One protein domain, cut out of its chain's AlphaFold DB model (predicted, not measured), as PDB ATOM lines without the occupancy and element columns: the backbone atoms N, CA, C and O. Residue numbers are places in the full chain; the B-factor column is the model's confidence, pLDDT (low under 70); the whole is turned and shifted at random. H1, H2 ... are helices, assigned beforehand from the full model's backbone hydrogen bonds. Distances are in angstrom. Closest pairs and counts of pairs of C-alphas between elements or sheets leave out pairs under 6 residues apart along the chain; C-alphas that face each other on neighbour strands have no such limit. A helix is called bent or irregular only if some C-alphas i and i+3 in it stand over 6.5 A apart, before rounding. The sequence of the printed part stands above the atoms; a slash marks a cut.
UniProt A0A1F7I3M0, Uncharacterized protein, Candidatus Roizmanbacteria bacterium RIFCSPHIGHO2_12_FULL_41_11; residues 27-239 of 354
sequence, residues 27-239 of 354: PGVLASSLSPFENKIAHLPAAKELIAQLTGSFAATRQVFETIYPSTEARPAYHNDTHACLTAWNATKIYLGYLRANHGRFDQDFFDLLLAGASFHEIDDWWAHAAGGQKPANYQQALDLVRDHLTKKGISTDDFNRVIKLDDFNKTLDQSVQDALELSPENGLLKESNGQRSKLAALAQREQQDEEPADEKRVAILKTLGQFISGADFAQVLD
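What this domain is: This is residues 27 to 239 of the 354 residues of an uncharacterized protein of Candidatus Roizmanbacteria bacterium RIFCSPHIGHO2_12_FULL_41_11 (UniProt A0A1F7I3M0). Four helices, H2, H3, H4 and H6, make an up-and-down bundle, each running against the one before it in the chain, with H4 in the core of the whole domain. The long helix H10 crosses H3 and H4, with H8 and H9 on its first half and H7 packed on H4, while H1 folds back at the start of H2. The printed part has 213 residues with ten named helices, H1 to H10 in order along the chain, and no named strand; the class is all helix. It is compact, with a radius of gyration of the C-alphas of 16.8 A and spans of 50 by 42 by 32 A.

Where its parts are: H1, residues 27 to 37, begins at C-alpha 27 (133.479, 247.015, 145.017); it is only just irregular, with C-alphas 33 and 36 6.8 A apart. H2 is residues 47 to 68, 31.5 A long, and H3 residues 81 to 101, 30.0 A. H4 is residues 108 to 120, H5 residues 123 to 128, and H6 residues 139 to 153, 21.4 A. H7 is residues 157 to 164, H8 residues 173 to 182 and H9 residues 199 to 207. H10, residues 214 to 237, is 35.5 A long and ends at C-alpha 237 (129.694, 257.696, 124.751).

How they stand to each other: H1 and H2 form a hairpin, touching closest at the C-alphas of Ser 35 and Ala 47, 5.3 A; H2 does so with residues 47 to 51 alone. H2 touches H6 at a shallow tilt of 14 degrees, opposite ways, closest at the C-alphas of Val 64 and Ala 142, 5.1 A. The hairpin H3 and H4 touches closest at the C-alphas of Ala 88 and Ala 118, 4.6 A, H3 with residues 84 to 92 alone. H5 only just touches H2, with 3 pairs of C-alphas within 8 A. H4 touches H7 at a steep tilt of 65 degrees, closest at the C-alphas of Gly 117 and Ile 164, 5.4 A. H10 touches H3 with residues 228 to 236 alone, closest at the C-alphas of Asn 90 and Ala 232, 4.9 A. It touches H8 with residues 219 to 227 alone, closest at the C-alphas of Val 177 and Leu 222, 6.2 A. It touches H9 with residues 214 to 221 alone, closest at the C-alphas of Ala 204 and Lys 217, 5.0 A. Every O i to N i+4 pair is within hydrogen-bond range in H2 to H9; in H1 it is 5 of 7, in H10 18 of 20.

The domain as a whole: The two C-alphas farthest apart, those of Glu 73 and Asp 210, are 56.2 A apart. The printed part has no cut. The links H2 to H3 and H8 to H9 are long. The mean pLDDT of the printed part is 87.2; 20 residues are under 70, among them residues 129 to 134.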
ATOM      1  N   PRO A  27     132.114 247.529 144.873       68.69
ATOM      2  CA  PRO A  27     133.479 247.015 145.017       68.69
ATOM      3  C   PRO A  27     133.662 245.567 144.541       68.69
ATOM      4  O   PRO A  27     134.757 245.195 144.123       68.69
ATOM      5  N   GLY A  28     132.604 244.748 144.578       67.50
ATOM      6  CA  GLY A  28     132.627 243.376 144.072       67.50
ATOM      7  C   GLY A  28     132.819 243.297 142.555       67.50
ATOM      8  O   GLY A  28     133.508 242.392 142.089       67.50
ATOM      9  N   VAL A  29     132.284 244.265 141.801       68.94
ATOM     10  CA  VAL A  29     132.456 244.360 140.338       68.94
ATOM     11  C   VAL A  29     133.879 244.795 139.981       68.94
ATOM     12  O   VAL A  29     134.500 244.227 139.082       68.94
ATOM     13  N   LEU A  30     134.447 245.748 140.726       74.44
ATOM     14  CA  LEU A  30     135.850 246.137 140.548       74.44
ATOM     15  C   LEU A  30     136.796 244.969 140.873       74.44
ATOM     16  O   LEU A  30     137.736 244.698 140.126       74.44
ATOM     17  N   ALA A  31     136.523 244.235 141.955       76.31
ATOM     18  CA  ALA A  31     137.315 243.076 142.357       76.31
ATOM     19  C   ALA A  31     137.285 241.941 141.327       76.31
ATOM     20  O   ALA A  31     138.340 241.394 140.993       76.31
ATOM     21  N   SER A  32     136.112 241.604 140.783       76.88
ATOM     22  CA  SER A  32     136.006 240.583 139.735       76.88
ATOM     23  C   SER A  32     136.679 241.009 138.426       76.88
ATOM     24  O   SER A  32     137.204 240.158 137.713       76.88
ATOM     25  N   SER A  33     136.731 242.314 138.141       79.69
ATOM     26  CA  SER A  33     137.360 242.860 136.932       79.69
ATOM     27  C   SER A  33     138.888 242.957 137.028       79.69
ATOM     28  O   SER A  33     139.578 242.798 136.025       79.69
ATOM     29  N   LEU A  34     139.438 243.213 138.221       85.25
ATOM     30  CA  LEU A  34     140.877 243.445 138.417       85.25
ATOM     31  C   LEU A  34     141.652 242.201 138.866       85.25
ATOM     32  O   LEU A  34     142.804 242.023 138.465       85.25
ATOM     33  N   SER A  35     141.036 241.310 139.648       86.06
ATOM     34  CA  SER A  35     141.698 240.085 140.132       86.06
ATOM     35  C   SER A  35     142.291 239.184 139.031       86.06
ATOM     36  O   SER A  35     143.366 238.624 139.263       86.06
ATOM     37  N   PRO A  36     141.730 239.080 137.805       87.12
ATOM     38  CA  PRO A  36     142.329 238.257 136.751       87.12
ATOM     39  C   PRO A  36     143.716 238.722 136.277       87.12
ATOM     40  O   PRO A  36     144.388 237.975 135.557       87.12
ATOM     41  N   PHE A  37     144.156 239.932 136.648       87.56
ATOM     42  CA  PHE A  37     145.427 240.516 136.217       87.56
ATOM     43  C   PHE A  37     146.587 240.328 137.201       87.56
ATOM     44  O   PHE A  37     147.730 240.489 136.773       87.56
ATOM     45  N   GLU A  38     146.335 239.947 138.461       83.88
ATOM     46  CA  GLU A  38     147.336 239.932 139.555       83.88
ATOM     47  C   GLU A  38     148.605 239.117 139.243       83.88
ATOM     48  O   GLU A  38     149.664 239.381 139.798       83.88
ATOM     49  N   ASN A  39     148.533 238.170 138.303       81.81
ATOM     50  CA  ASN A  39     149.672 237.352 137.866       81.81
ATOM     51  C   ASN A  39     149.980 237.471 136.362       81.81
ATOM     52  O   ASN A  39     150.724 236.665 135.807       81.81
ATOM     53  N   LYS A  40     149.371 238.440 135.672       85.62
ATOM     54  CA  LYS A  40     149.493 238.622 134.216       85.62
ATOM     55  C   LYS A  40     150.302 239.861 133.830       85.62
ATOM     56  O   LYS A  40     150.673 239.989 132.663       85.62
ATOM     57  N   ILE A  41     150.563 240.770 134.766       90.06
ATOM     58  CA  ILE A  41     151.332 241.999 134.548       90.06
ATOM     59  C   ILE A  41     152.441 242.063 135.598       90.06
ATOM     60  O   ILE A  41     152.190 241.887 136.788       90.06
ATOM     61  N   ALA A  42     153.673 242.312 135.157       87.50
ATOM     62  CA  ALA A  42     154.808 242.435 136.062       87.50
ATOM     63  C   ALA A  42     154.654 243.671 136.964       87.50
ATOM     64  O   ALA A  42     154.334 244.757 136.478       87.50
ATOM     65  N   HIS A  43     154.930 243.496 138.261       89.88
ATOM     66  CA  HIS A  43     154.843 244.539 139.293       89.88
ATOM     67  C   HIS A  43     153.449 245.154 139.490       89.88
ATOM     68  O   HIS A  43     153.338 246.214 140.100       89.88
ATOM     69  N   LEU A  44     152.388 244.498 139.008       92.44
ATOM     70  CA  LEU A  44     151.028 244.941 139.283       92.44
ATOM     71  C   LEU A  44     150.728 244.814 140.791       92.44
ATOM     72  O   LEU A  44     150.945 243.734 141.349       92.44
ATOM     73  N   PRO A  45     150.226 245.872 141.452       91.62
ATOM     74  CA  PRO A  45     149.725 245.777 142.819       91.62
ATOM     75  C   PRO A  45     148.573 244.773 142.927       91.62
ATOM     76  O   PRO A  45     147.900 244.464 141.940       91.62
ATOM     77  N   ALA A  46     148.295 244.298 144.141       90.06
ATOM     78  CA  ALA A  46     147.126 243.451 144.362       90.06
ATOM     79  C   ALA A  46     145.842 244.196 143.948       90.06
ATOM     80  O   ALA A  46     145.734 245.412 144.129       90.06
ATOM     81  N   ALA A  47     144.822 243.485 143.463       88.06
ATOM     82  CA  ALA A  47     143.572 244.089 143.005       88.06
ATOM     83  C   ALA A  47     142.936 244.958 144.099       88.06
ATOM     84  O   ALA A  47     142.474 246.060 143.823       88.06
ATOM     85  N   LYS A  48     143.001 244.524 145.366       90.56
ATOM     86  CA  LYS A  48     142.539 245.316 146.520       90.56
ATOM     87  C   LYS A  48     143.227 246.688 146.631       90.56
ATOM     88  O   LYS A  48     142.594 247.653 147.046       90.56
ATOM     89  N   GLU A  49     144.508 246.777 146.273       92.75
ATOM     90  CA  GLU A  49     145.295 248.012 146.335       92.75
ATOM     91  C   GLU A  49     144.926 248.929 145.170       92.75
ATOM     92  O   GLU A  49     144.705 250.116 145.388       92.75
ATOM     93  N   LEU A  50     144.759 248.380 143.963       91.38
ATOM     94  CA  LEU A  50     144.258 249.133 142.808       91.38
ATOM     95  C   LEU A  50     142.847 249.682 143.053       91.38
ATOM     96  O   LEU A  50     142.582 250.848 142.772       91.38
ATOM     97  N   ILE A  51     141.958 248.880 143.647       90.44
ATOM     98  CA  ILE A  51     140.606 249.310 144.031       90.44
ATOM     99  C   ILE A  51     140.672 250.453 145.041       90.44
ATOM    100  O   ILE A  51     139.963 251.443 144.880       90.44
ATOM    101  N   ALA A  52     141.519 250.349 146.069       91.69
ATOM    102  CA  ALA A  52     141.684 251.417 147.053       91.69
ATOM    103  C   ALA A  52     142.213 252.713 146.413       91.69
ATOM    104  O   ALA A  52     141.751 253.804 146.752       91.69
ATOM    105  N   GLN A  53     143.143 252.608 145.460       93.81
ATOM    106  CA  GLN A  53     143.640 253.763 144.714       93.81
ATOM    107  C   GLN A  53     142.538 254.419 143.871       93.81
ATOM    108  O   GLN A  53     142.378 255.635 143.974       93.81
ATOM    109  N   LEU A  54     141.768 253.625 143.117       92.75
ATOM    110  CA  LEU A  54     140.650 254.076 142.281       92.75
ATOM    111  C   LEU A  54     139.540 254.727 143.101       92.75
ATOM    112  O   LEU A  54     139.180 255.875 142.874       92.75
ATOM    113  N   THR A  55     139.021 254.005 144.091       91.00
ATOM    114  CA  THR A  55     137.917 254.479 144.938       91.00
ATOM    115  C   THR A  55     138.306 255.692 145.777       91.00
ATOM    116  O   THR A  55     137.471 256.565 146.006       91.00
ATOM    117  N   GLY A  56     139.577 255.801 146.181       93.12
ATOM    118  CA  GLY A  56     140.110 257.008 146.804       93.12
ATOM    119  C   GLY A  56     140.106 258.217 145.863       93.12
ATOM    120  O   GLY A  56     139.792 259.323 146.300       93.12
ATOM    121  N   SER A  57     140.406 258.019 144.576       95.38
ATOM    122  CA  SER A  57     140.281 259.071 143.560       95.38
ATOM    123  C   SER A  57     138.821 259.409 143.263       95.38
ATOM    124  O   SER A  57     138.485 260.586 143.264       95.38
ATOM    125  N   PHE A  58     137.925 258.419 143.167       93.44
ATOM    126  CA  PHE A  58     136.483 258.664 143.015       93.44
ATOM    127  C   PHE A  58     135.925 259.507 144.162       93.44
ATOM    128  O   PHE A  58     135.175 260.449 143.935       93.44
ATOM    129  N   ALA A  59     136.303 259.199 145.405       93.75
ATOM    130  CA  ALA A  59     135.879 259.985 146.557       93.75
ATOM    131  C   ALA A  59     136.355 261.447 146.461       93.75
ATOM    132  O   ALA A  59     135.587 262.353 146.768       93.75
ATOM    133  N   ALA A  60     137.586 261.681 145.994       96.25
ATOM    134  CA  ALA A  60     138.118 263.029 145.809       96.25
ATOM    135  C   ALA A  60     137.410 263.787 144.669       96.25
ATOM    136  O   ALA A  60     137.011 264.931 144.869       96.25
ATOM    137  N   THR A  61     137.190 263.141 143.520       95.31
ATOM    138  CA  THR A  61     136.397 263.660 142.389       95.31
ATOM    139  C   THR A  61     135.018 264.114 142.848       95.31
ATOM    140  O   THR A  61     134.648 265.269 142.645       95.31
ATOM    141  N   ARG A  62     134.281 263.234 143.536       93.50
ATOM    142  CA  ARG A  62     132.945 263.538 144.063       93.50
ATOM    143  C   ARG A  62     132.971 264.706 145.031       93.50
ATOM    144  O   ARG A  62     132.159 265.610 144.906       93.50
ATOM    145  N   GLN A  63     133.939 264.730 145.945       95.31
ATOM    146  CA  GLN A  63     134.059 265.812 146.915       95.31
ATOM    147  C   GLN A  63     134.329 267.166 146.242       95.31
ATOM    148  O   GLN A  63     133.751 268.174 146.647       95.31
ATOM    149  N   VAL A  64     135.184 267.208 145.216       94.69
ATOM    150  CA  VAL A  64     135.448 268.423 144.428       94.69
ATOM    151  C   VAL A  64     134.187 268.861 143.684       94.69
ATOM    152  O   VAL A  64     133.794 270.022 143.788       94.69
ATOM    153  N   PHE A  65     133.515 267.935 143.003       92.25
ATOM    154  CA  PHE A  65     132.287 268.221 142.267       92.25
ATOM    155  C   PHE A  65     131.154 268.708 143.177       92.25
ATOM    156  O   PHE A  65     130.548 269.735 142.898       92.25
ATOM    157  N   GLU A  66     130.896 268.037 144.302       91.38
ATOM    158  CA  GLU A  66     129.907 268.454 145.307       91.38
ATOM    159  C   GLU A  66     130.274 269.786 145.957       91.38
ATOM    160  O   GLU A  66     129.390 270.564 146.317       91.38
ATOM    161  N   THR A  67     131.575 270.067 146.086       91.88
ATOM    162  CA  THR A  67     132.032 271.375 146.542       91.88
ATOM    163  C   THR A  67     131.612 272.435 145.547       91.88
ATOM    164  O   THR A  67     131.050 273.412 146.008       91.88
ATOM    165  N   ILE A  68     131.811 272.244 144.235       87.56
ATOM    166  CA  ILE A  68     131.403 273.184 143.171       87.56
ATOM    167  C   ILE A  68     129.867 273.281 143.073       87.56
ATOM    168  O   ILE A  68     129.330 274.391 143.030       87.56
ATOM    169  N   TYR A  69     129.171 272.139 143.124       85.25
ATOM    170  CA  TYR A  69     127.719 271.972 142.981       85.25
ATOM    171  C   TYR A  69     127.051 271.429 144.259       85.25
ATOM    172  O   TYR A  69     126.625 270.263 144.314       85.25
ATOM    173  N   PRO A  70     126.885 272.278 145.291       79.88
ATOM    174  CA  PRO A  70     126.297 271.861 146.563       79.88
ATOM    175  C   PRO A  70     124.798 271.531 146.459       79.88
ATOM    176  O   PRO A  70     124.276 270.805 147.301       79.88
ATOM    177  N   SER A  71     124.101 272.038 145.433       75.56
ATOM    178  CA  SER A  71     122.709 271.690 145.115       75.56
ATOM    179  C   SER A  71     122.645 270.744 143.916       75.56
ATOM    180  O   SER A  71     123.426 270.872 142.974       75.56
ATOM    181  N   THR A  72     121.694 269.810 143.931       64.25
ATOM    182  CA  THR A  72     121.477 268.842 142.846       64.25
ATOM    183  C   THR A  72     120.887 269.459 141.581       64.25
ATOM    184  O   THR A  72     121.132 268.940 140.501       64.25
ATOM    185  N   GLU A  73     120.148 270.564 141.695       60.50
ATOM    186  CA  GLU A  73     119.449 271.210 140.567       60.50
ATOM    187  C   GLU A  73     120.391 271.933 139.593       60.50
ATOM    188  O   GLU A  73     120.032 272.166 138.446       60.50
ATOM    189  N   ALA A  74     121.606 272.274 140.030       66.56
ATOM    190  CA  ALA A  74     122.579 273.020 139.229       66.56
ATOM    191  C   ALA A  74     123.621 272.125 138.533       66.56
ATOM    192  O   ALA A  74     124.563 272.645 137.937       66.56
ATOM    193  N   ARG A  75     123.515 270.795 138.659       74.62
ATOM    194  CA  ARG A  75     124.551 269.855 138.207       74.62
ATOM    195  C   ARG A  75     124.469 269.618 136.695       74.62
ATOM    196  O   ARG A  75     123.374 269.338 136.206       74.62
ATOM    197  N   PRO A  76     125.598 269.656 135.961       72.06
ATOM    198  CA  PRO A  76     125.619 269.278 134.553       72.06
ATOM    199  C   PRO A  76     125.181 267.820 134.380       72.06
ATOM    200  O   PRO A  76     125.523 266.939 135.173       72.06
ATOM    201  N   ALA A  77     124.404 267.572 133.330       67.81
ATOM    202  CA  ALA A  77     123.840 266.261 133.059       67.81
ATOM    203  C   ALA A  77     124.900 265.241 132.640       67.81
ATOM    204  O   ALA A  77     124.851 264.133 133.167       67.81
ATOM    205  N   TYR A  78     125.810 265.619 131.726       73.00
ATOM    206  CA  TYR A  78     126.857 264.772 131.134       73.00
ATOM    207  C   TYR A  78     128.166 264.815 131.933       73.00
ATOM    208  O   TYR A  78     128.502 263.836 132.594       73.00
ATOM    209  N   HIS A  79     128.841 265.965 131.955       79.06
ATOM    210  CA  HIS A  79     130.108 266.187 132.655       79.06
ATOM    211  C   HIS A  79     129.944 266.289 134.180       79.06
ATOM    212  O   HIS A  79     130.192 267.330 134.779       79.06
ATOM    213  N   ASN A  80     129.482 265.233 134.847       81.31
ATOM    214  CA  ASN A  80     129.369 265.185 136.308       81.31
ATOM    215  C   ASN A  80     130.433 264.298 136.969       81.31
ATOM    216  O   ASN A  80     131.295 263.706 136.319       81.31
ATOM    217  N   ASP A  81     130.369 264.190 138.295       87.19
ATOM    218  CA  ASP A  81     131.264 263.350 139.088       87.19
ATOM    219  C   ASP A  81     131.243 261.874 138.674       87.19
ATOM    220  O   ASP A  81     132.280 261.209 138.709       87.19
ATOM    221  N   THR A  82     130.079 261.350 138.288       83.12
ATOM    222  CA  THR A  82     129.944 259.954 137.865       83.12
ATOM    223  C   THR A  82     130.647 259.718 136.536       83.12
ATOM    224  O   THR A  82     131.401 258.750 136.435       83.12
ATOM    225  N   HIS A  83     130.472 260.623 135.573       84.75
ATOM    226  CA  HIS A  83     131.217 260.614 134.317       84.75
ATOM    227  C   HIS A  83     132.733 260.625 134.569       84.75
ATOM    228  O   HIS A  83     133.436 259.706 134.159       84.75
ATOM    229  N   ALA A  84     133.233 261.556 135.386       90.06
ATOM    230  CA  ALA A  84     134.658 261.611 135.718       90.06
ATOM    231  C   ALA A  84     135.188 260.339 136.414       90.06
ATOM    232  O   ALA A  84     136.296 259.870 136.132       90.06
ATOM    233  N   CYS A  85     134.396 259.724 137.299       90.12
ATOM    234  CA  CYS A  85     134.764 258.450 137.923       90.12
ATOM    235  C   CYS A  85     134.830 257.300 136.905       90.12
ATOM    236  O   CYS A  85     135.724 256.452 136.977       90.12
ATOM    237  N   LEU A  86     133.899 257.253 135.955       84.75
ATOM    238  CA  LEU A  86     133.886 256.255 134.890       84.75
ATOM    239  C   LEU A  86     135.023 256.470 133.886       84.75
ATOM    240  O   LEU A  86     135.641 255.480 133.491       84.75
ATOM    241  N   THR A  87     135.377 257.715 133.547       90.06
ATOM    242  CA  THR A  87     136.573 258.026 132.743       90.06
ATOM    243  C   THR A  87     137.813 257.457 133.423       90.06
ATOM    244  O   THR A  87     138.578 256.713 132.814       90.06
ATOM    245  N   ALA A  88     137.983 257.692 134.726       92.81
ATOM    246  CA  ALA A  88     139.089 257.122 135.498       92.81
ATOM    247  C   ALA A  88     139.093 255.582 135.522       92.81
ATOM    248  O   ALA A  88     140.152 254.945 135.418       92.81
ATOM    249  N   TRP A  89     137.917 254.961 135.617       90.38
ATOM    250  CA  TRP A  89     137.790 253.509 135.547       90.38
ATOM    251  C   TRP A  89     138.177 252.960 134.169       90.38
ATOM    252  O   TRP A  89     139.011 252.058 134.073       90.38
ATOM    253  N   ASN A  90     137.639 253.531 133.093       88.25
ATOM    254  CA  ASN A  90     137.931 253.108 131.725       88.25
ATOM    255  C   ASN A  90     139.388 253.378 131.334       88.25
ATOM    256  O   ASN A  90     140.008 252.520 130.707       88.25
ATOM    257  N   ALA A  91     139.978 254.485 131.787       93.81
ATOM    258  CA  ALA A  91     141.401 254.767 131.621       93.81
ATOM    259  C   ALA A  91     142.256 253.674 132.278       93.81
ATOM    260  O   ALA A  91     143.241 253.210 131.704       93.81
ATOM    261  N   THR A  92     141.835 253.181 133.447       94.12
ATOM    262  CA  THR A  92     142.497 252.053 134.110       94.12
ATOM    263  C   THR A  92     142.360 250.757 133.314       94.12
ATOM    264  O   THR A  92     143.353 250.049 133.144       94.12
ATOM    265  N   LYS A  93     141.172 250.452 132.770       90.06
ATOM    266  CA  LYS A  93     140.982 249.290 131.879       90.06
ATOM    267  C   LYS A  93     141.910 249.371 130.666       90.06
ATOM    268  O   LYS A  93     142.622 248.410 130.383       90.06
ATOM    269  N   ILE A  94     141.946 250.528 129.997       91.50
ATOM    270  CA  ILE A  94     142.820 250.805 128.849       91.50
ATOM    271  C   ILE A  94     144.282 250.594 129.238       91.50
ATOM    272  O   ILE A  94     144.994 249.870 128.550       91.50
ATOM    273  N   TYR A  95     144.730 251.146 130.365       96.69
ATOM    274  CA  TYR A  95     146.114 250.999 130.806       96.69
ATOM    275  C   TYR A  95     146.495 249.540 131.085       96.69
ATOM    276  O   TYR A  95     147.524 249.062 130.609       96.69
ATOM    277  N   LEU A  96     145.654 248.788 131.797       94.62
ATOM    278  CA  LEU A  96     145.901 247.365 132.047       94.62
ATOM    279  C   LEU A  96     145.898 246.555 130.744       94.62
ATOM    280  O   LEU A  96     146.743 245.678 130.553       94.62
ATOM    281  N   GLY A  97     144.995 246.882 129.821       90.00
ATOM    282  CA  GLY A  97     144.967 246.340 128.470       90.00
ATOM    283  C   GLY A  97     146.236 246.634 127.670       90.00
ATOM    284  O   GLY A  97     146.787 245.731 127.039       90.00
ATOM    285  N   TYR A  98     146.753 247.859 127.758       94.75
ATOM    286  CA  TYR A  98     148.010 248.294 127.149       94.75
ATOM    287  C   TYR A  98     149.206 247.515 127.700       94.75
ATOM    288  O   TYR A  98     150.008 246.981 126.931       94.75
ATOM    289  N   LEU A  99     149.302 247.373 129.026       95.00
ATOM    290  CA  LEU A  99     150.356 246.579 129.659       95.00
ATOM    291  C   LEU A  99     150.292 245.112 129.219       95.00
ATOM    292  O   LEU A  99     151.329 244.490 128.989       95.00
ATOM    293  N   ARG A 100     149.090 244.552 129.045       90.06
ATOM    294  CA  ARG A 100     148.922 243.193 128.510       90.06
ATOM    295  C   ARG A 100     149.302 243.080 127.042       90.06
ATOM    296  O   ARG A 100     149.949 242.100 126.685       90.06
ATOM    297  N   ALA A 101     148.909 244.046 126.214       87.12
ATOM    298  CA  ALA A 101     149.207 244.064 124.786       87.12
ATOM    299  C   ALA A 101     150.716 244.123 124.519       87.12
ATOM    300  O   ALA A 101     151.212 243.435 123.632       87.12
ATOM    301  N   ASN A 102     151.431 244.915 125.316       88.19
ATOM    302  CA  ASN A 102     152.840 245.230 125.094       88.19
ATOM    303  C   ASN A 102     153.794 244.488 126.037       88.19
ATOM    304  O   ASN A 102     154.977 244.810 126.082       88.19
ATOM    305  N   HIS A 103     153.296 243.515 126.811       82.94
ATOM    306  CA  HIS A 103     154.071 242.830 127.856       82.94
ATOM    307  C   HIS A 103     154.794 243.810 128.804       82.94
ATOM    308  O   HIS A 103     155.922 243.574 129.236       82.94
ATOM    309  N   GLY A 104     154.132 244.929 129.103       86.50
ATOM    310  CA  GLY A 104     154.675 246.017 129.900       86.50
ATOM    311  C   GLY A 104     154.743 245.700 131.394       86.50
ATOM    312  O   GLY A 104     154.117 244.766 131.902       86.50
ATOM    313  N   ARG A 105     155.496 246.538 132.110       91.44
ATOM    314  CA  ARG A 105     155.518 246.586 133.576       91.44
ATOM    315  C   ARG A 105     154.568 247.671 134.072       91.44
ATOM    316  O   ARG A 105     154.485 248.730 133.455       91.44
ATOM    317  N   PHE A 106     153.891 247.421 135.187       95.25
ATOM    318  CA  PHE A 106     153.125 248.466 135.855       95.25
ATOM    319  C   PHE A 106     154.076 249.551 136.385       95.25
ATOM    320  O   PHE A 106     155.068 249.234 137.045       95.25
ATOM    321  N   ASP A 107     153.780 250.816 136.089       95.75
ATOM    322  CA  ASP A 107     154.511 251.980 136.592       95.75
ATOM    323  C   ASP A 107     153.551 252.852 137.412       95.75
ATOM    324  O   ASP A 107     152.561 253.377 136.899       95.75
ATOM    325  N   GLN A 108     153.848 252.981 138.706       95.81
ATOM    326  CA  GLN A 108     153.010 253.711 139.653       95.81
ATOM    327  C   GLN A 108     152.972 255.217 139.356       95.81
ATOM    328  O   GLN A 108     151.925 255.833 139.537       95.81
ATOM    329  N   ASP A 109     154.066 255.813 138.868       96.88
ATOM    330  CA  ASP A 109     154.088 257.244 138.551       96.88
ATOM    331  C   ASP A 109     153.188 257.537 137.350       96.88
ATOM    332  O   ASP A 109     152.420 258.497 137.381       96.88
ATOM    333  N   PHE A 110     153.240 256.685 136.318       97.44
ATOM    334  CA  PHE A 110     152.349 256.801 135.164       97.44
ATOM    335  C   PHE A 110     150.890 256.595 135.573       97.44
ATOM    336  O   PHE A 110     150.027 257.386 135.195       97.44
ATOM    337  N   PHE A 111     150.610 255.557 136.369       97.69
ATOM    338  CA  PHE A 111     149.253 255.261 136.824       97.69
ATOM    339  C   PHE A 111     148.663 256.393 137.670       97.69
ATOM    340  O   PHE A 111     147.506 256.754 137.475       97.69
ATOM    341  N   ASP A 112     149.449 256.997 138.562       97.81
ATOM    342  CA  ASP A 112     149.001 258.130 139.370       97.81
ATOM    343  C   ASP A 112     148.679 259.361 138.508       97.81
ATOM    344  O   ASP A 112     147.666 260.018 138.748       97.81
ATOM    345  N   LEU A 113     149.505 259.661 137.496       98.19
ATOM    346  CA  LEU A 113     149.241 260.748 136.545       98.19
ATOM    347  C   LEU A 113     147.979 260.481 135.720       98.19
ATOM    348  O   LEU A 113     147.129 261.361 135.611       98.19
ATOM    349  N   LEU A 114     147.836 259.263 135.188       98.00
ATOM    350  CA  LEU A 114     146.657 258.838 134.435       98.00
ATOM    351  C   LEU A 114     145.389 258.960 135.278       98.00
ATOM    352  O   LEU A 114     144.395 259.520 134.822       98.00
ATOM    353  N   LEU A 115     145.431 258.443 136.507       97.44
ATOM    354  CA  LEU A 115     144.282 258.419 137.395       97.44
ATOM    355  C   LEU A 115     143.889 259.833 137.825       97.44
ATOM    356  O   LEU A 115     142.709 260.155 137.788       97.44
ATOM    357  N   ALA A 116     144.847 260.694 138.180       96.81
ATOM    358  CA  ALA A 116     144.552 262.086 138.516       96.81
ATOM    359  C   ALA A 116     144.004 262.869 137.314       96.81
ATOM    360  O   ALA A 116     143.027 263.595 137.469       96.81
ATOM    361  N   GLY A 117     144.596 262.688 136.129       96.50
ATOM    362  CA  GLY A 117     144.115 263.290 134.887       96.50
ATOM    363  C   GLY A 117     142.679 262.895 134.583       96.50
ATOM    364  O   GLY A 117     141.806 263.748 134.535       96.50
ATOM    365  N   ALA A 118     142.406 261.596 134.479       95.69
ATOM    366  CA  ALA A 118     141.071 261.089 134.173       95.69
ATOM    367  C   ALA A 118     140.028 261.430 135.257       95.69
ATOM    368  O   ALA A 118     138.876 261.703 134.943       95.69
ATOM    369  N   SER A 119     140.407 261.448 136.538       95.31
ATOM    370  CA  SER A 119     139.492 261.770 137.643       95.31
ATOM    371  C   SER A 119     139.086 263.243 137.720       95.31
ATOM    372  O   SER A 119     138.068 263.539 138.345       95.31
ATOM    373  N   PHE A 120     139.865 264.154 137.136       95.38
ATOM    374  CA  PHE A 120     139.623 265.599 137.192       95.38
ATOM    375  C   PHE A 120     139.670 266.265 135.807       95.38
ATOM    376  O   PHE A 120     139.827 267.478 135.745       95.38
ATOM    377  N   HIS A 121     139.555 265.505 134.715       92.44
ATOM    378  CA  HIS A 121     139.605 266.050 133.349       92.44
ATOM    379  C   HIS A 121     138.509 267.107 133.122       92.44
ATOM    380  O   HIS A 121     138.792 268.207 132.674       92.44
ATOM    381  N   GLU A 122     137.318 266.847 133.661       88.12
ATOM    382  CA  GLU A 122     136.153 267.741 133.620       88.12
ATOM    383  C   GLU A 122     136.243 269.021 134.445       88.12
ATOM    384  O   GLU A 122     135.293 269.802 134.509       88.12
ATOM    385  N   ILE A 123     137.329 269.223 135.185       87.94
ATOM    386  CA  ILE A 123     137.333 270.254 136.215       87.94
ATOM    387  C   ILE A 123     137.186 271.664 135.619       87.94
ATOM    388  O   ILE A 123     136.502 272.494 136.216       87.94
ATOM    389  N   ASP A 124     137.749 271.899 134.427       79.81
ATOM    390  CA  ASP A 124     137.588 273.147 133.674       79.81
ATOM    391  C   ASP A 124     136.125 273.367 133.248       79.81
ATOM    392  O   ASP A 124     135.583 274.471 133.396       79.81
ATOM    393  N   ASP A 125     135.454 272.300 132.817       78.38
ATOM    394  CA  ASP A 125     134.064 272.335 132.375       78.38
ATOM    395  C   ASP A 125     133.100 272.530 133.545       78.38
ATOM    396  O   ASP A 125     132.219 273.392 133.483       78.38
ATOM    397  N   TRP A 126     133.319 271.866 134.684       83.75
ATOM    398  CA  TRP A 126     132.552 272.106 135.916       83.75
ATOM    399  C   TRP A 126     132.536 273.577 136.333       83.75
ATOM    400  O   TRP A 126     131.586 274.039 136.963       83.75
ATOM    401  N   TRP A 127     133.566 274.348 135.992       77.06
ATOM    402  CA  TRP A 127     133.560 275.787 136.247       77.06
ATOM    403  C   TRP A 127     132.920 276.596 135.141       77.06
ATOM    404  O   TRP A 127     132.220 277.557 135.454       77.06
ATOM    405  N   ALA A 128     133.131 276.228 133.877       71.62
ATOM    406  CA  ALA A 128     132.454 276.869 132.756       71.62
ATOM    407  C   ALA A 128     130.924 276.781 132.911       71.62
ATOM    408  O   ALA A 128     130.210 277.760 132.688       71.62
ATOM    409  N   HIS A 129     130.428 275.642 133.397       66.25
ATOM    410  CA  HIS A 129     129.013 275.415 133.678       66.25
ATOM    411  C   HIS A 129     128.538 276.057 134.997       66.25
ATOM    412  O   HIS A 129     127.345 276.326 135.157       66.25
ATOM    413  N   ALA A 130     129.426 276.323 135.961       61.31
ATOM    414  CA  ALA A 130     129.055 276.991 137.207       61.31
ATOM    415  C   ALA A 130     128.775 278.488 136.963       61.31
ATOM    416  O   ALA A 130     129.617 279.234 136.472       61.31
ATOM    417  N   ALA A 131     127.567 278.940 137.316       59.53
ATOM    418  CA  ALA A 131     127.158 280.351 137.273       59.53
ATOM    419  C   ALA A 131     127.388 281.075 135.919       59.53
ATOM    420  O   ALA A 131     127.639 282.281 135.902       59.53
ATOM    421  N   GLY A 132     127.299 280.361 134.788       60.94
ATOM    422  CA  GLY A 132     127.466 280.945 133.449       60.94
ATOM    423  C   GLY A 132     128.899 281.399 133.150       60.94
ATOM    424  O   GLY A 132     129.098 282.470 132.576       60.94
ATOM    425  N   GLY A 133     129.895 280.625 133.591       62.41
ATOM    426  CA  GLY A 133     131.319 280.910 133.395       62.41
ATOM    427  C   GLY A 133     131.940 281.815 134.464       62.41
ATOM    428  O   GLY A 133     133.077 282.264 134.308       62.41
ATOM    429  N   GLN A 134     131.221 282.101 135.556       68.31
ATOM    430  CA  GLN A 134     131.769 282.823 136.704       68.31
ATOM    431  C   GLN A 134     132.269 281.850 137.770       68.31
ATOM    432  O   GLN A 134     131.575 280.915 138.159       68.31
ATOM    433  N   LYS A 135     133.464 282.116 138.313       72.25
ATOM    434  CA  LYS A 135     134.028 281.296 139.392       72.25
ATOM    435  C   LYS A 135     133.080 281.283 140.598       72.25
ATOM    436  O   LYS A 135     132.804 282.353 141.146       72.25
ATOM    437  N   PRO A 136     132.615 280.107 141.048       74.06
ATOM    438  CA  PRO A 136     131.722 280.027 142.194       74.06
ATOM    439  C   PRO A 136     132.473 280.349 143.499       74.06
ATOM    440  O   PRO A 136     133.700 280.265 143.573       74.06
ATOM    441  N   ALA A 137     131.750 280.727 144.558       81.81
ATOM    442  CA  ALA A 137     132.355 281.176 145.825       81.81
ATOM    443  C   ALA A 137     133.252 280.115 146.503       81.81
ATOM    444  O   ALA A 137     134.173 280.439 147.246       81.81
ATOM    445  N   ASN A 138     132.982 278.845 146.219       86.19
ATOM    446  CA  ASN A 138     133.669 277.639 146.688       86.19
ATOM    447  C   ASN A 138     134.815 277.187 145.755       86.19
ATOM    448  O   ASN A 138     135.446 276.166 146.018       86.19
ATOM    449  N   TYR A 139     135.116 277.935 144.685       84.62
ATOM    450  CA  TYR A 139     136.128 277.569 143.686       84.62
ATOM    451  C   TYR A 139     137.501 277.306 144.313       84.62
ATOM    452  O   TYR A 139     138.120 276.280 144.049       84.62
ATOM    453  N   GLN A 140     137.962 278.194 145.200       90.44
ATOM    454  CA  GLN A 140     139.264 278.016 145.847       90.44
ATOM    455  C   GLN A 140     139.289 276.769 146.740       90.44
ATOM    456  O   GLN A 140     140.258 276.021 146.712       90.44
ATOM    457  N   GLN A 141     138.197 276.501 147.461       93.81
ATOM    458  CA  GLN A 141     138.061 275.296 148.278       93.81
ATOM    459  C   GLN A 141     138.133 274.024 147.417       93.81
ATOM    460  O   GLN A 141     138.786 273.059 147.807       93.81
ATOM    461  N   ALA A 142     137.510 274.025 146.235       93.00
ATOM    462  CA  ALA A 142     137.597 272.916 145.287       93.00
ATOM    463  C   ALA A 142     139.042 272.697 144.796       93.00
ATOM    464  O   ALA A 142     139.521 271.564 144.799       93.00
ATOM    465  N   LEU A 143     139.772 273.768 144.456       93.25
ATOM    466  CA  LEU A 143     141.189 273.669 144.076       93.25
ATOM    467  C   LEU A 143     142.077 273.158 145.213       93.25
ATOM    468  O   LEU A 143     143.013 272.395 144.970       93.25
ATOM    469  N   ASP A 144     141.788 273.551 146.452       95.19
ATOM    470  CA  ASP A 144     142.529 273.082 147.620       95.19
ATOM    471  C   ASP A 144     142.335 271.574 147.832       95.19
ATOM    472  O   ASP A 144     143.309 270.861 148.072       95.19
ATOM    473  N   LEU A 145     141.118 271.060 147.623       96.44
ATOM    474  CA  LEU A 145     140.832 269.621 147.659       96.44
ATOM    475  C   LEU A 145     141.590 268.841 146.574       96.44
ATOM    476  O   LEU A 145     142.128 267.765 146.855       96.44
ATOM    477  N   VAL A 146     141.682 269.387 145.355       96.75
ATOM    478  CA  VAL A 146     142.516 268.796 144.296       96.75
ATOM    479  C   VAL A 146     143.976 268.785 144.741       96.75
ATOM    480  O   VAL A 146     144.616 267.734 144.718       96.75
ATOM    481  N   ARG A 147     144.507 269.916 145.221       96.81
ATOM    482  CA  ARG A 147     145.905 270.022 145.671       96.81
ATOM    483  C   ARG A 147     146.228 269.031 146.792       96.81
ATOM    484  O   ARG A 147     147.299 268.414 146.773       96.81
ATOM    485  N   ASP A 148     145.311 268.835 147.732       96.81
ATOM    486  CA  ASP A 148     145.440 267.852 148.807       96.81
ATOM    487  C   ASP A 148     145.489 266.419 148.268       96.81
ATOM    488  O   ASP A 148     146.309 265.612 148.717       96.81
ATOM    489  N   HIS A 149     144.642 266.092 147.287       97.06
ATOM    490  CA  HIS A 149     144.676 264.792 146.620       97.06
ATOM    491  C   HIS A 149     146.016 264.565 145.908       97.06
ATOM    492  O   HIS A 149     146.668 263.543 146.138       97.06
ATOM    493  N   LEU A 150     146.476 265.539 145.116       97.62
ATOM    494  CA  LEU A 150     147.758 265.469 144.408       97.62
ATOM    495  C   LEU A 150     148.929 265.291 145.377       97.62
ATOM    496  O   LEU A 150     149.793 264.447 145.153       97.62
ATOM    497  N   THR A 151     148.922 266.014 146.499       97.12
ATOM    498  CA  THR A 151     149.950 265.901 147.544       97.12
ATOM    499  C   THR A 151     149.994 264.491 148.133       97.12
ATOM    500  O   THR A 151     151.070 263.905 148.241       97.12
ATOM    501  N   LYS A 152     148.833 263.898 148.449       95.62
ATOM    502  CA  LYS A 152     148.737 262.512 148.952       95.62
ATOM    503  C   LYS A 152     149.222 261.481 147.932       95.62
ATOM    504  O   LYS A 152     149.741 260.440 148.325       95.62
ATOM    505  N   LYS A 153     149.053 261.763 146.640       95.62
ATOM    506  CA  LYS A 153     149.526 260.921 145.532       95.62
ATOM    507  C   LYS A 153     150.963 261.229 145.106       95.62
ATOM    508  O   LYS A 153     151.486 260.547 144.232       95.62
ATOM    509  N   GLY A 154     151.615 262.235 145.692       96.56
ATOM    510  CA  GLY A 154     152.956 262.668 145.292       96.56
ATOM    511  C   GLY A 154     153.024 263.245 143.873       96.56
ATOM    512  O   GLY A 154     154.061 263.144 143.227       96.56
ATOM    513  N   ILE A 155     151.922 263.792 143.359       97.81
ATOM    514  CA  ILE A 155     151.841 264.422 142.036       97.81
ATOM    515  C   ILE A 155     152.085 265.923 142.202       97.81
ATOM    516  O   ILE A 155     151.492 266.561 143.076       97.81
ATOM    517  N   SER A 156     152.959 266.495 141.374       97.56
ATOM    518  CA  SER A 156     153.181 267.943 141.361       97.56
ATOM    519  C   SER A 156     152.021 268.681 140.698       97.56
ATOM    520  O   SER A 156     151.380 268.161 139.786       97.56
ATOM    521  N   THR A 157     151.742 269.907 141.146       96.44
ATOM    522  CA  THR A 157     150.722 270.747 140.499       96.44
ATOM    523  C   THR A 157     151.075 271.059 139.046       96.44
ATOM    524  O   THR A 157     150.170 271.129 138.222       96.44
ATOM    525  N   ASP A 158     152.368 271.154 138.712       95.81
ATOM    526  CA  ASP A 158     152.834 271.301 137.327       95.81
ATOM    527  C   ASP A 158     152.472 270.077 136.479       95.81
ATOM    528  O   ASP A 158     151.795 270.229 135.469       95.81
ATOM    529  N   ASP A 159     152.820 268.856 136.912       96.88
ATOM    530  CA  ASP A 159     152.443 267.649 136.161       96.88
ATOM    531  C   ASP A 159     150.925 267.550 135.992       96.88
ATOM    532  O   ASP A 159     150.451 267.224 134.909       96.88
ATOM    533  N   PHE A 160     150.157 267.846 137.045       96.94
ATOM    534  CA  PHE A 160     148.700 267.823 136.970       96.94
ATOM    535  C   PHE A 160     148.169 268.816 135.935       96.94
ATOM    536  O   PHE A 160     147.395 268.417 135.071       96.94
ATOM    537  N   ASN A 161     148.630 270.072 135.972       95.38
ATOM    538  CA  ASN A 161     148.248 271.097 135.002       95.38
ATOM    539  C   ASN A 161     148.562 270.664 133.561       95.38
ATOM    540  O   ASN A 161     147.773 270.918 132.655       95.38
ATOM    541  N   ARG A 162     149.693 269.983 133.340       95.44
ATOM    542  CA  ARG A 162     150.054 269.440 132.023       95.44
ATOM    543  C   ARG A 162     149.125 268.310 131.595       95.44
ATOM    544  O   ARG A 162     148.747 268.258 130.433       95.44
ATOM    545  N   VAL A 163     148.763 267.412 132.513       95.62
ATOM    546  CA  VAL A 163     147.900 266.264 132.207       95.62
ATOM    547  C   VAL A 163     146.467 266.698 131.910       95.62
ATOM    548  O   VAL A 163     145.921 266.248 130.910       95.62
ATOM    549  N   ILE A 164     145.870 267.588 132.710       93.12
ATOM    550  CA  ILE A 164     144.514 268.093 132.424       93.12
ATOM    551  C   ILE A 164     144.469 268.861 131.100       93.12
ATOM    552  O   ILE A 164     143.490 268.779 130.375       93.12
ATOM    553  N   LYS A 165     145.570 269.524 130.712       91.62
ATOM    554  CA  LYS A 165     145.666 270.249 129.439       91.62
ATOM    555  C   LYS A 165     145.582 269.340 128.206       91.62
ATOM    556  O   LYS A 165     145.340 269.834 127.107       91.62
ATOM    557  N   LEU A 166     145.795 268.032 128.374       92.00
ATOM    558  CA  LEU A 166     145.667 267.054 127.291       92.00
ATOM    559  C   LEU A 166     144.212 266.866 126.854       92.00
ATOM    560  O   LEU A 166     143.972 266.493 125.703       92.00
ATOM    561  N   ASP A 167     143.271 267.129 127.757       83.88
ATOM    562  CA  ASP A 167     141.844 266.992 127.523       83.88
ATOM    563  C   ASP A 167     141.257 268.293 126.959       83.88
ATOM    564  O   ASP A 167     140.654 269.104 127.650       83.88
ATOM    565  N   ASP A 168     141.522 268.538 125.675       77.94
ATOM    566  CA  ASP A 168     140.953 269.667 124.933       77.94
ATOM    567  C   ASP A 168     140.149 269.119 123.748       77.94
ATOM    568  O   ASP A 168     140.699 268.577 122.777       77.94
ATOM    569  N   PHE A 169     138.822 269.235 123.846       69.50
ATOM    570  CA  PHE A 169     137.886 268.764 122.826       69.50
ATOM    571  C   PHE A 169     138.139 269.421 121.460       69.50
ATOM    572  O   PHE A 169     137.987 268.776 120.422       69.50
ATOM    573  N   ASN A 170     138.598 270.675 121.449       71.88
ATOM    574  CA  ASN A 170     138.727 271.485 120.237       71.88
ATOM    575  C   ASN A 170     140.076 271.315 119.526       71.88
ATOM    576  O   ASN A 170     140.292 271.904 118.464       71.88
ATOM    577  N   LYS A 171     141.000 270.535 120.097       79.81
ATOM    578  CA  LYS A 171     142.357 270.369 119.571       79.81
ATOM    579  C   LYS A 171     142.695 268.926 119.240       79.81
ATOM    580  O   LYS A 171     142.174 267.952 119.795       79.81
ATOM    581  N   THR A 172     143.628 268.792 118.304       83.88
ATOM    582  CA  THR A 172     144.303 267.515 118.069       83.88
ATOM    583  C   THR A 172     145.179 267.168 119.270       83.88
ATOM    584  O   THR A 172     145.694 268.056 119.946       83.88
ATOM    585  N   LEU A 173     145.408 265.874 119.507       87.69
ATOM    586  CA  LEU A 173     146.274 265.428 120.600       87.69
ATOM    587  C   LEU A 173     147.680 266.043 120.518       87.69
ATOM    588  O   LEU A 173     148.240 266.416 121.542       87.69
ATOM    589  N   ASP A 174     148.248 266.163 119.316       90.62
ATOM    590  CA  ASP A 174     149.580 266.749 119.131       90.62
ATOM    591  C   ASP A 174     149.629 268.215 119.580       90.62
ATOM    592  O   ASP A 174     150.576 268.616 120.254       90.62
ATOM    593  N   GLN A 175     148.588 268.992 119.266       91.06
ATOM    594  CA  GLN A 175     148.460 270.371 119.737       91.06
ATOM    595  C   GLN A 175     148.287 270.426 121.256       91.06
ATOM    596  O   GLN A 175     148.975 271.201 121.909       91.06
ATOM    597  N   SER A 176     147.436 269.578 121.842       92.06
ATOM    598  CA  SER A 176     147.255 269.543 123.299       92.06
ATOM    599  C   SER A 176     148.539 269.148 124.036       92.06
ATOM    600  O   SER A 176     148.833 269.685 125.100       92.06
ATOM    601  N   VAL A 177     149.349 268.251 123.464       94.94
ATOM    602  CA  VAL A 177     150.665 267.885 124.012       94.94
ATOM    603  C   VAL A 177     151.650 269.045 123.913       94.94
ATOM    604  O   VAL A 177     152.380 269.291 124.872       94.94
ATOM    605  N   GLN A 178     151.672 269.773 122.795       94.44
ATOM    606  CA  GLN A 178     152.502 270.971 122.665       94.44
ATOM    607  C   GLN A 178     152.098 272.034 123.700       94.44
ATOM    608  O   GLN A 178     152.950 272.504 124.453       94.44
ATOM    609  N   ASP A 179     150.804 272.331 123.813       93.50
ATOM    610  CA  ASP A 179     150.271 273.271 124.802       93.50
ATOM    611  C   ASP A 179     150.611 272.836 126.234       93.50
ATOM    612  O   ASP A 179     151.003 273.657 127.060       93.50
ATOM    613  N   ALA A 180     150.496 271.540 126.540       94.81
ATOM    614  CA  ALA A 180     150.877 270.986 127.834       94.81
ATOM    615  C   ALA A 180     152.384 271.123 128.097       94.81
ATOM    616  O   ALA A 180     152.796 271.308 129.241       94.81
ATOM    617  N   LEU A 181     153.236 271.040 127.074       92.56
ATOM    618  CA  LEU A 181     154.682 271.216 127.222       92.56
ATOM    619  C   LEU A 181     155.068 272.678 127.461       92.56
ATOM    620  O   LEU A 181     155.925 272.948 128.307       92.56
ATOM    621  N   GLU A 182     154.397 273.596 126.771       93.12
ATOM    622  CA  GLU A 182     154.608 275.045 126.848       93.12
ATOM    623  C   GLU A 182     153.889 275.703 128.039       93.12
ATOM    624  O   GLU A 182     154.147 276.869 128.348       93.12
ATOM    625  N   LEU A 183     153.016 274.965 128.735       92.44
ATOM    626  CA  LEU A 183     152.264 275.471 129.875       92.44
ATOM    627  C   LEU A 183     153.203 275.919 130.997       92.44
ATOM    628  O   LEU A 183     153.949 275.127 131.577       92.44
ATOM    629  N   SER A 184     153.126 277.205 131.325       88.50
ATOM    630  CA  SER A 184     153.822 277.777 132.465       88.50
ATOM    631  C   SER A 184     152.962 277.711 133.736       88.50
ATOM    632  O   SER A 184     151.727 277.775 133.650       88.50
ATOM    633  N   PRO A 185     153.571 277.612 134.934       84.44
ATOM    634  CA  PRO A 185     152.831 277.468 136.190       84.44
ATOM    635  C   PRO A 185     151.767 278.552 136.427       84.44
ATOM    636  O   PRO A 185     150.679 278.259 136.914       84.44
ATOM    637  N   GLU A 186     152.036 279.803 136.052       86.00
ATOM    638  CA  GLU A 186     151.126 280.939 136.244       86.00
ATOM    639  C   GLU A 186     149.867 280.905 135.362       86.00
ATOM    640  O   GLU A 186     148.856 281.542 135.700       86.00
ATOM    641  N   ASN A 187     149.938 280.155 134.259       85.75
ATOM    642  CA  ASN A 187     148.861 279.945 133.294       85.75
ATOM    643  C   ASN A 187     148.151 278.600 133.494       85.75
ATOM    644  O   ASN A 187     147.120 278.357 132.869       85.75
ATOM    645  N   GLY A 188     148.679 277.746 134.371       87.94
ATOM    646  CA  GLY A 188     148.019 276.525 134.797       87.94
ATOM    647  C   GLY A 188     146.832 276.793 135.717       87.94
ATOM    648  O   GLY A 188     146.664 277.876 136.292       87.94
ATOM    649  N   LEU A 189     146.018 275.758 135.882       89.31
ATOM    650  CA  LEU A 189     144.887 275.776 136.787       89.31
ATOM    651  C   LEU A 189     145.329 275.956 138.249       89.31
ATOM    652  O   LEU A 189     144.886 276.865 138.955       89.31
ATOM    653  N   LEU A 190     146.230 275.083 138.701       92.50
ATOM    654  CA  LEU A 190     146.829 275.130 140.029       92.50
ATOM    655  C   LEU A 190     148.143 275.902 139.953       92.50
ATOM    656  O   LEU A 190     149.195 275.334 139.671       92.50
ATOM    657  N   LYS A 191     148.069 277.209 140.208       90.44
ATOM    658  CA  LYS A 191     149.206 278.134 140.057       90.44
ATOM    659  C   LYS A 191     150.297 277.964 141.111       90.44
ATOM    660  O   LYS A 191     151.447 278.332 140.896       90.44
ATOM    661  N   GLU A 192     149.928 277.447 142.275       89.38
ATOM    662  CA  GLU A 192     150.833 277.299 143.410       89.38
ATOM    663  C   GLU A 192     151.447 275.900 143.444       89.38
ATOM    664  O   GLU A 192     150.764 274.894 143.237       89.38
ATOM    665  N   SER A 193     152.743 275.829 143.753       89.75
ATOM    666  CA  SER A 193     153.428 274.556 143.978       89.75
ATOM    667  C   SER A 193     152.934 273.890 145.263       89.75
ATOM    668  O   SER A 193     152.814 274.538 146.300       89.75
ATOM    669  N   ASN A 194     152.725 272.574 145.218       93.56
ATOM    670  CA  ASN A 194     152.475 271.739 146.399       93.56
ATOM    671  C   ASN A 194     153.749 271.056 146.945       93.56
ATOM    672  O   ASN A 194     153.663 270.142 147.765       93.56
ATOM    673  N   GLY A 195     154.934 271.454 146.465       91.69
ATOM    674  CA  GLY A 195     156.226 270.924 146.913       91.69
ATOM    675  C   GLY A 195     156.573 269.512 146.423       91.69
ATOM    676  O   GLY A 195     157.632 268.998 146.785       91.69
ATOM    677  N   GLN A 196     155.728 268.879 145.601       96.62
ATOM    678  CA  GLN A 196     156.026 267.568 145.018       96.62
ATOM    679  C   GLN A 196     156.970 267.695 143.816       96.62
ATOM    680  O   GLN A 196     156.967 268.695 143.096       96.62
ATOM    681  N   ARG A 197     157.796 266.668 143.598       94.56
ATOM    682  CA  ARG A 197     158.689 266.587 142.430       94.56
ATOM    683  C   ARG A 197     157.916 266.115 141.200       94.56
ATOM    684  O   ARG A 197     156.928 265.403 141.338       94.56
ATOM    685  N   SER A 198     158.407 266.470 140.011       95.25
ATOM    686  CA  SER A 198     157.770 266.050 138.762       95.25
ATOM    687  C   SER A 198     157.922 264.543 138.532       95.25
ATOM    688  O   SER A 198     159.038 264.034 138.372       95.25
ATOM    689  N   LYS A 199     156.789 263.840 138.480       96.19
ATOM    690  CA  LYS A 199     156.692 262.435 138.074       96.19
ATOM    691  C   LYS A 199     156.921 262.274 136.579       96.19
ATOM    692  O   LYS A 199     157.589 261.327 136.176       96.19
ATOM    693  N   LEU A 200     156.453 263.222 135.763       94.12
ATOM    694  CA  LEU A 200     156.675 263.208 134.314       94.12
ATOM    695  C   LEU A 200     158.171 263.277 133.977       94.12
ATOM    696  O   LEU A 200     158.666 262.515 133.148       94.12
ATOM    697  N   ALA A 201     158.918 264.155 134.655       91.94
ATOM    698  CA  ALA A 201     160.364 264.244 134.489       91.94
ATOM    699  C   ALA A 201     161.075 262.963 134.945       91.94
ATOM    700  O   ALA A 201     161.984 262.504 134.256       91.94
ATOM    701  N   ALA A 202     160.656 262.375 136.071       91.75
ATOM    702  CA  ALA A 202     161.223 261.124 136.569       91.75
ATOM    703  C   ALA A 202     160.968 259.950 135.608       91.75
ATOM    704  O   ALA A 202     161.885 259.178 135.339       91.75
ATOM    705  N   LEU A 203     159.758 259.840 135.053       92.75
ATOM    706  CA  LEU A 203     159.405 258.848 134.033       92.75
ATOM    707  C   LEU A 203     160.280 258.992 132.785       92.75
ATOM    708  O   LEU A 203     160.928 258.030 132.378       92.75
ATOM    709  N   ALA A 204     160.368 260.202 132.229       91.50
ATOM    710  CA  ALA A 204     161.154 260.466 131.028       91.50
ATOM    711  C   ALA A 204     162.642 260.124 131.208       91.50
ATOM    712  O   ALA A 204     163.250 259.527 130.325       91.50
ATOM    713  N   GLN A 205     163.214 260.437 132.376       89.06
ATOM    714  CA  GLN A 205     164.593 260.075 132.714       89.06
ATOM    715  C   GLN A 205     164.803 258.558 132.812       89.06
ATOM    716  O   GLN A 205     165.867 258.069 132.447       89.06
ATOM    717  N   ARG A 206     163.814 257.797 133.305       86.50
ATOM    718  CA  ARG A 206     163.903 256.328 133.397       86.50
ATOM    719  C   ARG A 206     163.824 255.640 132.036       86.50
ATOM    720  O   ARG A 206     164.373 254.551 131.890       86.50
ATOM    721  N   GLU A 207     163.095 256.224 131.089       81.56
ATOM    722  CA  GLU A 207     162.905 255.665 129.745       81.56
ATOM    723  C   GLU A 207     163.965 256.108 128.738       81.56
ATOM    724  O   GLU A 207     164.035 255.549 127.643       81.56
ATOM    725  N   GLN A 208     164.792 257.089 129.096       79.06
ATOM    726  CA  GLN A 208     165.904 257.535 128.273       79.06
ATOM    727  C   GLN A 208     166.903 256.381 128.076       79.06
ATOM    728  O   GLN A 208     167.519 255.895 129.026       79.06
ATOM    729  N   GLN A 209     167.034 255.928 126.830       68.44
ATOM    730  CA  GLN A 209     168.078 255.012 126.375       68.44
ATOM    731  C   GLN A 209     168.965 255.799 125.400       68.44
ATOM    732  O   GLN A 209     168.444 256.526 124.560       68.44
ATOM    733  N   ASP A 210     170.289 255.678 125.526       67.88
ATOM    734  CA  ASP A 210     171.275 256.391 124.695       67.88
ATOM    735  C   ASP A 210     171.146 257.942 124.716       67.88
ATOM    736  O   ASP A 210     170.744 258.526 125.724       67.88
ATOM    737  N   GLU A 211     171.567 258.625 123.637       62.34
ATOM    738  CA  GLU A 211     171.601 260.096 123.481       62.34
ATOM    739  C   GLU A 211     170.220 260.746 123.226       62.34
ATOM    740  O   GLU A 211     170.158 261.949 122.963       62.34
ATOM    741  N   GLU A 212     169.109 259.999 123.295       70.06
ATOM    742  CA  GLU A 212     167.774 260.566 123.052       70.06
ATOM    743  C   GLU A 212     167.455 261.686 124.062       70.06
ATOM    744  O   GLU A 212     167.609 261.486 125.272       70.06
ATOM    745  N   PRO A 213     166.997 262.871 123.619       72.44
ATOM    746  CA  PRO A 213     166.632 263.952 124.525       72.44
ATOM    747  C   PRO A 213     165.473 263.558 125.451       72.44
ATOM    748  O   PRO A 213     164.449 263.037 125.009       72.44
ATOM    749  N   ALA A 214     165.577 263.889 126.742       73.81
ATOM    750  CA  ALA A 214     164.520 263.627 127.727       73.81
ATOM    751  C   ALA A 214     163.154 264.235 127.338       73.81
ATOM    752  O   ALA A 214     162.109 263.727 127.746       73.81
ATOM    753  N   ASP A 215     163.148 265.298 126.531       79.94
ATOM    754  CA  ASP A 215     161.923 265.934 126.044       79.94
ATOM    755  C   ASP A 215     161.144 265.049 125.060       79.94
ATOM    756  O   ASP A 215     159.915 265.033 125.108       79.94
ATOM    757  N   GLU A 216     161.817 264.221 124.255       83.75
ATOM    758  CA  GLU A 216     161.142 263.278 123.353       83.75
ATOM    759  C   GLU A 216     160.378 262.202 124.137       83.75
ATOM    760  O   GLU A 216     159.245 261.850 123.791       83.75
ATOM    761  N   LYS A 217     160.936 261.735 125.264       88.44
ATOM    762  CA  LYS A 217     160.238 260.796 126.160       88.44
ATOM    763  C   LYS A 217     159.045 261.440 126.853       88.44
ATOM    764  O   LYS A 217     157.989 260.817 126.942       88.44
ATOM    765  N   ARG A 218     159.160 262.700 127.286       90.88
ATOM    766  CA  ARG A 218     158.019 263.440 127.858       90.88
ATOM    767  C   ARG A 218     156.872 263.555 126.862       90.88
ATOM    768  O   ARG A 218     155.731 263.304 127.243       90.88
ATOM    769  N   VAL A 219     157.171 263.876 125.601       94.38
ATOM    770  CA  VAL A 219     156.174 263.920 124.519       94.38
ATOM    771  C   VAL A 219     155.465 262.569 124.392       94.38
ATOM    772  O   VAL A 219     154.238 262.530 124.368       94.38
ATOM    773  N   ALA A 220     156.207 261.459 124.350       92.94
ATOM    774  CA  ALA A 220     155.623 260.123 124.219       92.94
ATOM    775  C   ALA A 220     154.722 259.745 125.413       92.94
ATOM    776  O   ALA A 220     153.620 259.220 125.220       92.94
ATOM    777  N   ILE A 221     155.152 260.063 126.638       95.12
ATOM    778  CA  ILE A 221     154.368 259.829 127.858       95.12
ATOM    779  C   ILE A 221     153.072 260.648 127.829       95.12
ATOM    780  O   ILE A 221     151.996 260.088 128.032       95.12
ATOM    781  N   LEU A 222     153.153 261.948 127.524       96.31
ATOM    782  CA  LEU A 222     151.982 262.828 127.436       96.31
ATOM    783  C   LEU A 222     151.020 262.396 126.324       96.31
ATOM    784  O   LEU A 222     149.813 262.368 126.546       96.31
ATOM    785  N   LYS A 223     151.529 261.981 125.157       95.38
ATOM    786  CA  LYS A 223     150.697 261.409 124.086       95.38
ATOM    787  C   LYS A 223     149.936 260.178 124.565       95.38
ATOM    788  O   LYS A 223     148.741 260.070 124.317       95.38
ATOM    789  N   THR A 224     150.611 259.279 125.276       95.12
ATOM    790  CA  THR A 224     149.990 258.055 125.800       95.12
ATOM    791  C   THR A 224     148.916 258.384 126.840       95.12
ATOM    792  O   THR A 224     147.808 257.858 126.762       95.12
ATOM    793  N   LEU A 225     149.203 259.300 127.774       96.69
ATOM    794  CA  LEU A 225     148.224 259.778 128.758       96.69
ATOM    795  C   LEU A 225     147.000 260.397 128.072       96.69
ATOM    796  O   LEU A 225     145.877 260.011 128.384       96.69
ATOM    797  N   GLY A 226     147.206 261.288 127.100       94.12
ATOM    798  CA  GLY A 226     146.117 261.952 126.382       94.12
ATOM    799  C   GLY A 226     145.262 260.980 125.565       94.12
ATOM    800  O   GLY A 226     144.039 261.087 125.577       94.12
ATOM    801  N   GLN A 227     145.872 259.975 124.924       92.81
ATOM    802  CA  GLN A 227     145.132 258.903 124.242       92.81
ATOM    803  C   GLN A 227     144.278 258.086 125.208       92.81
ATOM    804  O   GLN A 227     143.148 257.738 124.875       92.81
ATOM    805  N   PHE A 228     144.804 257.755 126.388       94.88
ATOM    806  CA  PHE A 228     144.066 256.942 127.353       94.88
ATOM    807  C   PHE A 228     142.935 257.720 128.011       94.88
ATOM    808  O   PHE A 228     141.854 257.162 128.154       94.88
ATOM    809  N   ILE A 229     143.160 258.984 128.379       94.00
ATOM    810  CA  ILE A 229     142.126 259.846 128.968       94.00
ATOM    811  C   ILE A 229     141.016 260.085 127.946       94.00
ATOM    812  O   ILE A 229     139.867 259.748 128.213       94.00
ATOM    813  N   SER A 230     141.364 260.546 126.741       88.94
ATOM    814  CA  SER A 230     140.362 260.830 125.714       88.94
ATOM    815  C   SER A 230     139.651 259.562 125.231       88.94
ATOM    816  O   SER A 230     138.433 259.544 125.079       88.94
ATOM    817  N   GLY A 231     140.376 258.455 125.061       87.00
ATOM    818  CA  GLY A 231     139.761 257.171 124.745       87.00
ATOM    819  C   GLY A 231     138.825 256.673 125.850       87.00
ATOM    820  O   GLY A 231     137.800 256.072 125.548       87.00
ATOM    821  N   ALA A 232     139.143 256.927 127.122       89.25
ATOM    822  CA  ALA A 232     138.304 256.543 128.255       89.25
ATOM    823  C   ALA A 232     137.030 257.384 128.379       89.25
ATOM    824  O   ALA A 232     135.974 256.826 128.686       89.25
ATOM    825  N   ASP A 233     137.136 258.691 128.138       86.50
ATOM    826  CA  ASP A 233     135.999 259.605 128.060       86.50
ATOM    827  C   ASP A 233     135.063 259.138 126.932       86.50
ATOM    828  O   ASP A 233     133.960 258.655 127.184       86.50
ATOM    829  N   PHE A 234     135.556 259.052 125.695       79.44
ATOM    830  CA  PHE A 234     134.713 258.672 124.557       79.44
ATOM    831  C   PHE A 234     134.245 257.208 124.556       79.44
ATOM    832  O   PHE A 234     133.238 256.892 123.919       79.44
ATOM    833  N   ALA A 235     134.908 256.293 125.274       76.56
ATOM    834  CA  ALA A 235     134.409 254.924 125.441       76.56
ATOM    835  C   ALA A 235     133.029 254.903 126.115       76.56
ATOM    836  O   ALA A 235     132.211 254.034 125.822       76.56
ATOM    837  N   GLN A 236     132.758 255.881 126.977       71.31
ATOM    838  CA  GLN A 236     131.492 256.023 127.685       71.31
ATOM    839  C   GLN A 236     130.353 256.486 126.789       71.31
ATOM    840  O   GLN A 236     129.214 256.060 126.964       71.31
ATOM    841  N   VAL A 237     130.664 257.286 125.771       66.75
ATOM    842  CA  VAL A 237     129.694 257.696 124.751       66.75
ATOM    843  C   VAL A 237     129.085 256.481 124.042       66.75
ATOM    844  O   VAL A 237     127.944 256.545 123.585       66.75
ATOM    845  N   LEU A 238     129.823 255.366 123.979       59.03
ATOM    846  CA  LEU A 238     129.401 254.099 123.372       59.03
ATOM    847  C   LEU A 238     129.037 253.008 124.394       59.03
ATOM    848  O   LEU A 238     128.746 251.874 123.999       59.03
ATOM    849  N   ASP A 239     129.073 253.314 125.692       56.19
ATOM    850  CA  ASP A 239     128.757 252.349 126.737       56.19
ATOM    851  C   ASP A 239     127.231 252.200 126.869       56.19
ATOM    852  O   ASP A 239     126.471 253.144 127.075       56.19
TER     853      ASP A 239